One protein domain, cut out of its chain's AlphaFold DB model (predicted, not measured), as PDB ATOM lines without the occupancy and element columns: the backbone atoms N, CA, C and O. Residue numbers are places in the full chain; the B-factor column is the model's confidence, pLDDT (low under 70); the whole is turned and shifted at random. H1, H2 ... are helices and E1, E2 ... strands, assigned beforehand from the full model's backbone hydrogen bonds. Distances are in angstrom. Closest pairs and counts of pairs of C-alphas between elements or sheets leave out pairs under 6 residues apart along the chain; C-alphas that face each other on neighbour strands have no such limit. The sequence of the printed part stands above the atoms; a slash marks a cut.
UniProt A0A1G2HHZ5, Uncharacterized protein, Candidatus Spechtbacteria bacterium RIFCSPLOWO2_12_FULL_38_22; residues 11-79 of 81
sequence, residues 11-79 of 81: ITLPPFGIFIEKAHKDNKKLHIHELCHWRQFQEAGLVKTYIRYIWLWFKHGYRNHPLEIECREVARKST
ATOM      1  N   ILE A  11     210.926 204.233 284.730       86.44
ATOM      2  CA  ILE A  11     210.747 205.093 283.563       86.44
ATOM      3  C   ILE A  11     212.101 205.401 282.927       86.44
ATOM      4  O   ILE A  11     213.063 205.782 283.602       86.44
ATOM      5  N   THR A  12     212.149 205.304 281.606       89.25
ATOM      6  CA  THR A  12     213.298 205.699 280.801       89.25
ATOM      7  C   THR A  12     213.038 207.066 280.187       89.25
ATOM      8  O   THR A  12     212.102 207.232 279.408       89.25
ATOM      9  N   LEU A  13     213.871 208.053 280.529       87.19
ATOM     10  CA  LEU A  13     213.736 209.429 280.057       87.19
ATOM     11  C   LEU A  13     215.028 209.897 279.372       87.19
ATOM     12  O   LEU A  13     215.901 210.478 280.015       87.19
ATOM     13  N   PRO A  14     215.183 209.672 278.061       85.56
ATOM     14  CA  PRO A  14     216.317 210.197 277.312       85.56
ATOM     15  C   PRO A  14     216.278 211.732 277.193       85.56
ATOM     16  O   PRO A  14     215.208 212.292 276.957       85.56
ATOM     17  N   PRO A  15     217.411 212.446 277.302       86.06
ATOM     18  CA  PRO A  15     218.772 211.953 277.523       86.06
ATOM     19  C   PRO A  15     219.163 211.845 279.012       86.06
ATOM     20  O   PRO A  15     220.322 211.596 279.317       86.06
ATOM     21  N   PHE A  16     218.228 212.057 279.940       88.50
ATOM     22  CA  PHE A  16     218.497 212.173 281.377       88.50
ATOM     23  C   PHE A  16     218.890 210.851 282.041       88.50
ATOM     24  O   PHE A  16     219.737 210.847 282.930       88.50
ATOM     25  N   GLY A  17     218.289 209.736 281.625       88.50
ATOM     26  CA  GLY A  17     218.636 208.409 282.131       88.50
ATOM     27  C   GLY A  17     217.431 207.521 282.416       88.50
ATOM     28  O   GLY A  17     216.305 207.800 282.003       88.50
ATOM     29  N   ILE A  18     217.697 206.428 283.126       89.19
ATOM     30  CA  ILE A  18     216.705 205.450 283.570       89.19
ATOM     31  C   ILE A  18     216.465 205.650 285.065       89.19
ATOM     32  O   ILE A  18     217.402 205.620 285.863       89.19
ATOM     33  N   PHE A  19     215.204 205.806 285.450       87.62
ATOM     34  CA  PHE A  19     214.784 205.985 286.833       87.62
ATOM     35  C   PHE A  19     213.981 204.767 287.276       87.62
ATOM     36  O   PHE A  19     212.995 204.401 286.647       87.62
ATOM     37  N   ILE A  20     214.397 204.135 288.373       86.62
ATOM     38  CA  ILE A  20     213.769 202.917 288.898       86.62
ATOM     39  C   ILE A  20     213.366 203.165 290.345       86.62
ATOM     40  O   ILE A  20     214.145 203.708 291.134       86.62
ATOM     41  N   GLU A  21     212.148 202.769 290.709       83.25
ATOM     42  CA  GLU A  21     211.691 202.896 292.087       83.25
ATOM     43  C   GLU A  21     212.552 202.021 293.010       83.25
ATOM     44  O   GLU A  21     212.800 200.846 292.733       83.25
ATOM     45  N   LYS A  22     212.980 202.570 294.158       77.94
ATOM     46  CA  LYS A  22     213.867 201.874 295.110       77.94
ATOM     47  C   LYS A  22     213.320 200.508 295.549       77.94
ATOM     48  O   LYS A  22     214.103 199.594 295.788       77.94
ATOM     49  N   ALA A  23     211.995 200.356 295.613       78.44
ATOM     50  CA  ALA A  23     211.317 199.104 295.958       78.44
ATOM     51  C   ALA A  23     211.502 197.986 294.911       78.44
ATOM     52  O   ALA A  23     211.321 196.813 295.225       78.44
ATOM     53  N   HIS A  24     211.877 198.335 293.680       77.62
ATOM     54  CA  HIS A  24     212.047 197.411 292.563       77.62
ATOM     55  C   HIS A  24     213.486 197.355 292.034       77.62
ATOM     56  O   HIS A  24     213.711 196.787 290.970       77.62
ATOM     57  N   LYS A  25     214.467 197.861 292.796       75.00
ATOM     58  CA  LYS A  25     215.896 197.844 292.428       75.00
ATOM     59  C   LYS A  25     216.466 196.433 292.202       75.00
ATOM     60  O   LYS A  25     217.445 196.284 291.486       75.00
ATOM     61  N   ASP A  26     215.891 195.400 292.813       79.81
ATOM     62  CA  ASP A  26     216.339 194.013 292.601       79.81
ATOM     63  C   ASP A  26     215.582 193.311 291.457       79.81
ATOM     64  O   ASP A  26     215.847 192.168 291.088       79.81
ATOM     65  N   ASN A  27     214.613 193.996 290.845       84.44
ATOM     66  CA  ASN A  27     213.793 193.414 289.798       84.44
ATOM     67  C   ASN A  27     214.536 193.431 288.456       84.44
ATOM     68  O   ASN A  27     214.355 194.334 287.636       84.44
ATOM     69  N   LYS A  28     215.324 192.380 288.206       85.75
ATOM     70  CA  LYS A  28     216.073 192.186 286.952       85.75
ATOM     71  C   LYS A  28     215.205 192.362 285.700       85.75
ATOM     72  O   LYS A  28     215.640 193.005 284.752       85.75
ATOM     73  N   LYS A  29     213.955 191.879 285.711       88.06
ATOM     74  CA  LYS A  29     213.022 192.043 284.578       88.06
ATOM     75  C   LYS A  29     212.739 193.510 284.280       88.06
ATOM     76  O   LYS A  29     212.720 193.904 283.121       88.06
ATOM     77  N   LEU A  30     212.524 194.311 285.321       87.31
ATOM     78  CA  LEU A  30     212.271 195.740 285.173       87.31
ATOM     79  C   LEU A  30     213.509 196.463 284.636       87.31
ATOM     80  O   LEU A  30     213.388 197.288 283.743       87.31
ATOM     81  N   HIS A  31     214.699 196.110 285.118       89.88
ATOM     82  CA  HIS A  31     215.941 196.710 284.628       89.88
ATOM     83  C   HIS A  31     216.138 196.452 283.134       89.88
ATOM     84  O   HIS A  31     216.451 197.370 282.384       89.88
ATOM     85  N   ILE A  32     215.913 195.214 282.695       91.50
ATOM     86  CA  ILE A  32     216.046 194.830 281.285       91.50
ATOM     87  C   ILE A  32     214.982 195.523 280.426       91.50
ATOM     88  O   ILE A  32     215.276 195.948 279.311       91.50
ATOM     89  N   HIS A  33     213.767 195.687 280.954       92.88
ATOM     90  CA  HIS A  33     212.698 196.425 280.288       92.88
ATOM     91  C   HIS A  33     213.082 197.891 280.034       92.88
ATOM     92  O   HIS A  33     213.025 198.351 278.897       92.88
ATOM     93  N   GLU A  34     213.556 198.603 281.058       91.81
ATOM     94  CA  GLU A  34     213.993 199.998 280.907       91.81
ATOM     95  C   GLU A  34     215.245 200.130 280.017       91.81
ATOM     96  O   GLU A  34     215.343 201.024 279.176       91.81
ATOM     97  N   LEU A  35     216.198 199.197 280.127       92.62
ATOM     98  CA  LEU A  35     217.374 199.157 279.249       92.62
ATOM     99  C   LEU A  35     216.994 198.970 277.777       92.62
ATOM    100  O   LEU A  35     217.649 199.532 276.899       92.62
ATOM    101  N   CYS A  36     215.933 198.215 277.493       94.31
ATOM    102  CA  CYS A  36     215.407 198.086 276.139       94.31
ATOM    103  C   CYS A  36     214.903 199.432 275.597       94.31
ATOM    104  O   CYS A  36     215.262 199.792 274.477       94.31
ATOM    105  N   HIS A  37     214.186 200.237 276.388       93.25
ATOM    106  CA  HIS A  37     213.801 201.590 275.966       93.25
ATOM    107  C   HIS A  37     215.007 202.498 275.728       93.25
ATOM    108  O   HIS A  37     215.023 203.284 274.780       93.25
ATOM    109  N   TRP A  38     216.053 202.358 276.543       92.88
ATOM    110  CA  TRP A  38     217.296 203.088 276.321       92.88
ATOM    111  C   TRP A  38     217.967 202.683 275.010       92.88
ATOM    112  O   TRP A  38     218.402 203.541 274.247       92.88
ATOM    113  N   ARG A  39     217.996 201.384 274.703       93.25
ATOM    114  CA  ARG A  39     218.491 200.869 273.423       93.25
ATOM    115  C   ARG A  39     217.658 201.388 272.248       93.25
ATOM    116  O   ARG A  39     218.236 201.898 271.294       93.25
ATOM    117  N   GLN A  40     216.327 201.340 272.334       91.88
ATOM    118  CA  GLN A  40     215.428 201.907 271.318       91.88
ATOM    119  C   GLN A  40     215.742 203.387 271.063       91.88
ATOM    120  O   GLN A  40     215.756 203.832 269.915       91.88
ATOM    121  N   PHE A  41     216.047 204.135 272.127       92.88
ATOM    122  CA  PHE A  41     216.501 205.516 272.029       92.88
ATOM    123  C   PHE A  41     217.857 205.658 271.333       92.88
ATOM    124  O   PHE A  41     217.992 206.521 270.469       92.88
ATOM    125  N   GLN A  42     218.846 204.829 271.670       91.62
ATOM    126  CA  GLN A  42     220.163 204.855 271.023       91.62
ATOM    127  C   GLN A  42     220.067 204.543 269.521       91.62
ATOM    128  O   GLN A  42     220.750 205.176 268.722       91.62
ATOM    129  N   GLU A  43     219.184 203.621 269.122       92.44
ATOM    130  CA  GLU A  43     218.990 203.242 267.715       92.44
ATOM    131  C   GLU A  43     218.189 204.287 266.920       92.44
ATOM    132  O   GLU A  43     218.502 204.575 265.764       92.44
ATOM    133  N   ALA A  44     217.148 204.877 267.515       90.12
ATOM    134  CA  ALA A  44     216.289 205.841 266.826       90.12
ATOM    135  C   ALA A  44     216.796 207.292 266.920       90.12
ATOM    136  O   ALA A  44     216.526 208.105 266.033       90.12
ATOM    137  N   GLY A  45     217.503 207.644 267.990       90.94
ATOM    138  CA  GLY A  45     217.830 209.018 268.362       90.94
ATOM    139  C   GLY A  45     216.692 209.736 269.104       90.94
ATOM    140  O   GLY A  45     215.537 209.300 269.119       90.94
ATOM    141  N   LEU A  46     217.015 210.879 269.721       89.12
ATOM    142  CA  LEU A  46     216.149 211.574 270.688       89.12
ATOM    143  C   LEU A  46     214.777 211.951 270.120       89.12
ATOM    144  O   LEU A  46     213.743 211.520 270.623       89.12
ATOM    145  N   VAL A  47     214.774 212.720 269.032       89.31
ATOM    146  CA  VAL A  47     213.547 213.269 268.437       89.31
ATOM    147  C   VAL A  47     212.645 212.155 267.906       89.31
ATOM    148  O   VAL A  47     211.444 212.142 268.175       89.31
ATOM    149  N   LYS A  48     213.220 211.171 267.202       89.25
ATOM    150  CA  LYS A  48     212.452 210.050 266.646       89.25
ATOM    151  C   LYS A  48     211.839 209.183 267.740       89.25
ATOM    152  O   LYS A  48     210.725 208.711 267.549       89.25
ATOM    153  N   THR A  49     212.520 209.005 268.871       89.06
ATOM    154  CA  THR A  49     212.000 208.221 270.002       89.06
ATOM    155  C   THR A  49     210.705 208.818 270.534       89.06
ATOM    156  O   THR A  49     209.695 208.120 270.595       89.06
ATOM    157  N   TYR A  50     210.694 210.121 270.827       88.50
ATOM    158  CA  TYR A  50     209.498 210.797 271.333       88.50
ATOM    159  C   TYR A  50     208.363 210.826 270.310       88.50
ATOM    160  O   TYR A  50     207.234 210.475 270.647       88.50
ATOM    161  N   ILE A  51     208.657 211.176 269.053       91.19
ATOM    162  CA  ILE A  51     207.640 211.200 267.991       91.19
ATOM    163  C   ILE A  51     207.033 209.809 267.803       91.19
ATOM    164  O   ILE A  51     205.812 209.667 267.779       91.19
ATOM    165  N   ARG A  52     207.871 208.770 267.706       89.31
ATOM    166  CA  ARG A  52     207.425 207.386 267.517       89.31
ATOM    167  C   ARG A  52     206.594 206.910 268.701       89.31
ATOM    168  O   ARG A  52     205.552 206.303 268.474       89.31
ATOM    169  N   TYR A  53     207.020 207.198 269.929       87.19
ATOM    170  CA  TYR A  53     206.292 206.814 271.137       87.19
ATOM    171  C   TYR A  53     204.925 207.507 271.208       87.19
ATOM    172  O   TYR A  53     203.906 206.843 271.347       87.19
ATOM    173  N   ILE A  54     204.862 208.828 271.017       89.25
ATOM    174  CA  ILE A  54     203.591 209.573 271.042       89.25
ATOM    175  C   ILE A  54     202.653 209.095 269.924       89.25
ATOM    176  O   ILE A  54     201.469 208.866 270.165       89.25
ATOM    177  N   TRP A  55     203.175 208.896 268.712       90.62
ATOM    178  CA  TRP A  55     202.380 208.442 267.568       90.62
ATOM    179  C   TRP A  55     201.810 207.035 267.774       90.62
ATOM    180  O   TRP A  55     200.627 206.792 267.534       90.62
ATOM    181  N   LEU A  56     202.629 206.103 268.263       88.62
ATOM    182  CA  LEU A  56     202.196 204.742 268.572       88.62
ATOM    183  C   LEU A  56     201.241 204.695 269.764       88.62
ATOM    184  O   LEU A  56     200.292 203.915 269.741       88.62
ATOM    185  N   TRP A  57     201.452 205.540 270.770       87.56
ATOM    186  CA  TRP A  57     200.544 205.682 271.901       87.56
ATOM    187  C   TRP A  57     199.173 206.183 271.457       87.56
ATOM    188  O   TRP A  57     198.163 205.617 271.867       87.56
ATOM    189  N   PHE A  58     199.123 207.158 270.548       89.00
ATOM    190  CA  PHE A  58     197.865 207.621 269.962       89.00
ATOM    191  C   PHE A  58     197.180 206.532 269.120       89.00
ATOM    192  O   PHE A  58     195.963 206.376 269.172       89.00
ATOM    193  N   LYS A  59     197.954 205.741 268.365       89.12
ATOM    194  CA  LYS A  59     197.423 204.714 267.453       89.12
ATOM    195  C   LYS A  59     196.972 203.420 268.147       89.12
ATOM    196  O   LYS A  59     195.996 202.814 267.719       89.12
ATOM    197  N   HIS A  60     197.691 202.968 269.174       84.62
ATOM    198  CA  HIS A  60     197.499 201.648 269.798       84.62
ATOM    199  C   HIS A  60     197.147 201.711 271.293       84.62
ATOM    200  O   HIS A  60     196.804 200.689 271.894       84.62
ATOM    201  N   GLY A  61     197.223 202.893 271.909       85.06
ATOM    202  CA  GLY A  61     197.140 203.056 273.356       85.06
ATOM    203  C   GLY A  61     198.370 202.497 274.080       85.06
ATOM    204  O   GLY A  61     199.298 201.960 273.478       85.06
ATOM    205  N   TYR A  62     198.370 202.594 275.410       75.44
ATOM    206  CA  TYR A  62     199.503 202.153 276.234       75.44
ATOM    207  C   TYR A  62     199.682 200.621 276.263       75.44
ATOM    208  O   TYR A  62     200.794 200.112 276.178       75.44
ATOM    209  N   ARG A  63     198.588 199.850 276.354       73.12
ATOM    210  CA  ARG A  63     198.657 198.384 276.537       73.12
ATOM    211  C   ARG A  63     199.193 197.620 275.326       73.12
ATOM    212  O   ARG A  63     199.864 196.611 275.523       73.12
ATOM    213  N   ASN A  64     198.886 198.096 274.120       81.50
ATOM    214  CA  ASN A  64     199.276 197.470 272.854       81.50
ATOM    215  C   ASN A  64     200.401 198.244 272.158       81.50
ATOM    216  O   ASN A  64     200.589 198.125 270.948       81.50
ATOM    217  N   HIS A  65     201.133 199.066 272.909       87.56
ATOM    218  CA  HIS A  65     202.216 199.863 272.371       87.56
ATOM    219  C   HIS A  65     203.370 198.941 271.938       87.56
ATOM    220  O   HIS A  65     203.935 198.246 272.784       87.56
ATOM    221  N   PRO A  66     203.771 198.914 270.653       88.25
ATOM    222  CA  PRO A  66     204.721 197.913 270.174       88.25
ATOM    223  C   PRO A  66     206.109 198.052 270.812       88.25
ATOM    224  O   PRO A  66     206.756 197.040 271.048       88.25
ATOM    225  N   LEU A  67     206.526 199.271 271.188       88.31
ATOM    226  CA  LEU A  67     207.769 199.460 271.953       88.31
ATOM    227  C   LEU A  67     207.706 198.815 273.352       88.31
ATOM    228  O   LEU A  67     208.688 198.228 273.791       88.31
ATOM    229  N   GLU A  68     206.550 198.867 274.024       89.62
ATOM    230  CA  GLU A  68     206.358 198.244 275.343       89.62
ATOM    231  C   GLU A  68     206.300 196.715 275.228       89.62
ATOM    232  O   GLU A  68     206.746 196.000 276.128       89.62
ATOM    233  N   ILE A  69     205.726 196.203 274.130       91.25
ATOM    234  CA  ILE A  69     205.649 194.765 273.839       91.25
ATOM    235  C   ILE A  69     207.055 194.210 273.618       91.25
ATOM    236  O   ILE A  69     207.429 193.260 274.302       91.25
ATOM    237  N   GLU A  70     207.850 194.848 272.755       91.75
ATOM    238  CA  GLU A  70     209.241 194.460 272.500       91.75
ATOM    239  C   GLU A  70     210.038 194.391 273.808       91.75
ATOM    240  O   GLU A  70     210.616 193.354 274.139       91.75
ATOM    241  N   CYS A  71     209.988 195.446 274.625       92.00
ATOM    242  CA  CYS A  71     210.729 195.473 275.883       92.00
ATOM    243  C   CYS A  71     210.208 194.471 276.917       92.00
ATOM    244  O   CYS A  71     210.971 193.984 277.753       92.00
ATOM    245  N   ARG A  72     208.922 194.106 276.877       89.81
ATOM    246  CA  ARG A  72     208.371 193.030 277.715       89.81
ATOM    247  C   ARG A  72     208.861 191.656 277.268       89.81
ATOM    248  O   ARG A  72     209.141 190.811 278.119       89.81
ATOM    249  N   GLU A  73     208.963 191.422 275.965       92.19
ATOM    250  CA  GLU A  73     209.483 190.170 275.415       92.19
ATOM    251  C   GLU A  73     210.974 189.999 275.699       92.19
ATOM    252  O   GLU A  73     211.377 188.930 276.156       92.19
ATOM    253  N   VAL A  74     211.776 191.053 275.519       92.38
ATOM    254  CA  VAL A  74     213.210 191.048 275.859       92.38
ATOM    255  C   VAL A  74     213.403 190.741 277.345       92.38
ATOM    256  O   VAL A  74     214.105 189.794 277.692       92.38
ATOM    257  N   ALA A  75     212.696 191.454 278.230       90.31
ATOM    258  CA  ALA A  75     212.762 191.205 279.671       90.31
ATOM    259  C   ALA A  75     212.341 189.778 280.060       90.31
ATOM    260  O   ALA A  75     212.891 189.197 280.999       90.31
ATOM    261  N   ARG A  76     211.361 189.199 279.353       89.69
ATOM    262  CA  ARG A  76     210.926 187.816 279.574       89.69
ATOM    263  C   ARG A  76     212.003 186.816 279.159       89.69
ATOM    264  O   ARG A  76     212.279 185.922 279.953       89.69
ATOM    265  N   LYS A  77     212.583 186.964 277.964       88.38
ATOM    266  CA  LYS A  77     213.605 186.049 277.426       88.38
ATOM    267  C   LYS A  77     214.849 186.022 278.309       88.38
ATOM    268  O   LYS A  77     215.221 184.961 278.784       88.38
ATOM    269  N   SER A  78     215.377 187.187 278.672       83.19
ATOM    270  CA  SER A  78     216.609 187.299 279.467       83.19
ATOM    271  C   SER A  78     216.493 186.853 280.933       83.19
ATOM    272  O   SER A  78     217.470 186.929 281.666       83.19
ATOM    273  N   THR A  79     215.307 186.450 281.405       74.81
ATOM    274  CA  THR A  79     215.137 185.848 282.746       74.81
ATOM    275  C   THR A  79     214.833 184.345 282.676       74.81
ATOM    276  O   THR A  79     214.602 183.727 283.710       74.81
TER     277      THR A  79
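AT A GLANCE: This is residues 11 to 79 of the 81 residues of an uncharacterized protein of Candidatus Spechtbacteria bacterium RIFCSPLOWO2_12_FULL_38_22 (UniProt A0A1G2HHZ5). Picture H1 as the middle piece, with a small hairpin of E1 and E2 packed on one side of it and H3 crossing it on another side, while H2 lies across the end where H1 finishes and H3 begins. Residues 22 to 27, in the short link from E2 to H1, stick out. The printed part has 69 residues with two named strands and then three named helices, in the order E1, E2, H1, H2, H3; the sheet E1 - E2 is antiparallel and the class is mostly helix. It is compact, with a radius of gyration of the C-alphas of 12.1 A and spans of 32 by 25 by 20 A.

IN THESE COORDINATES: Find C-alpha 11 at (210.747, 205.093, 283.563), where E1, residues 11 to 13, begins; it is 6.3 A long. Next comes E2, residues 17 to 20, 10.0 A. H1 runs 24.3 A through residues 28 to 44, starting from C-alpha 28 at (216.073, 192.186, 286.952). H2, residues 46 to 60, covers 21.1 A, and H3, residues 66 to 77, covers 16.5 A to C-alpha 77 at (213.605, 186.049, 277.426).

HOW THE PARTS SIT: Look first at the hairpin E1 and E2, where N 11 and O 19 are 2.8 A apart, within hydrogen-bond range. The closest C-alphas of E1 and H1 are those of Thr 12 and Glu 34, 5.7 A. H1 and H3 touch at a steep tilt of 46 degrees, opposite ways, closest at C-alphas His 33 and Cys 71, 4.9 A. H2 is close to but not clearly touching H1, closest at C-alphas Phe 41 and Thr 49, 5.6 A. H2 is about perpendicular to H3, at 82 degrees. In H1, H2 and H3 every O i to N i+4 pair is within hydrogen-bond range.

THE WHOLE: The C-alphas of Asp 26 and Lys 59, the two farthest apart, are 33.2 A from each other. The printed part has no cut, no link is long, and no printed residue is under 70 in pLDDT.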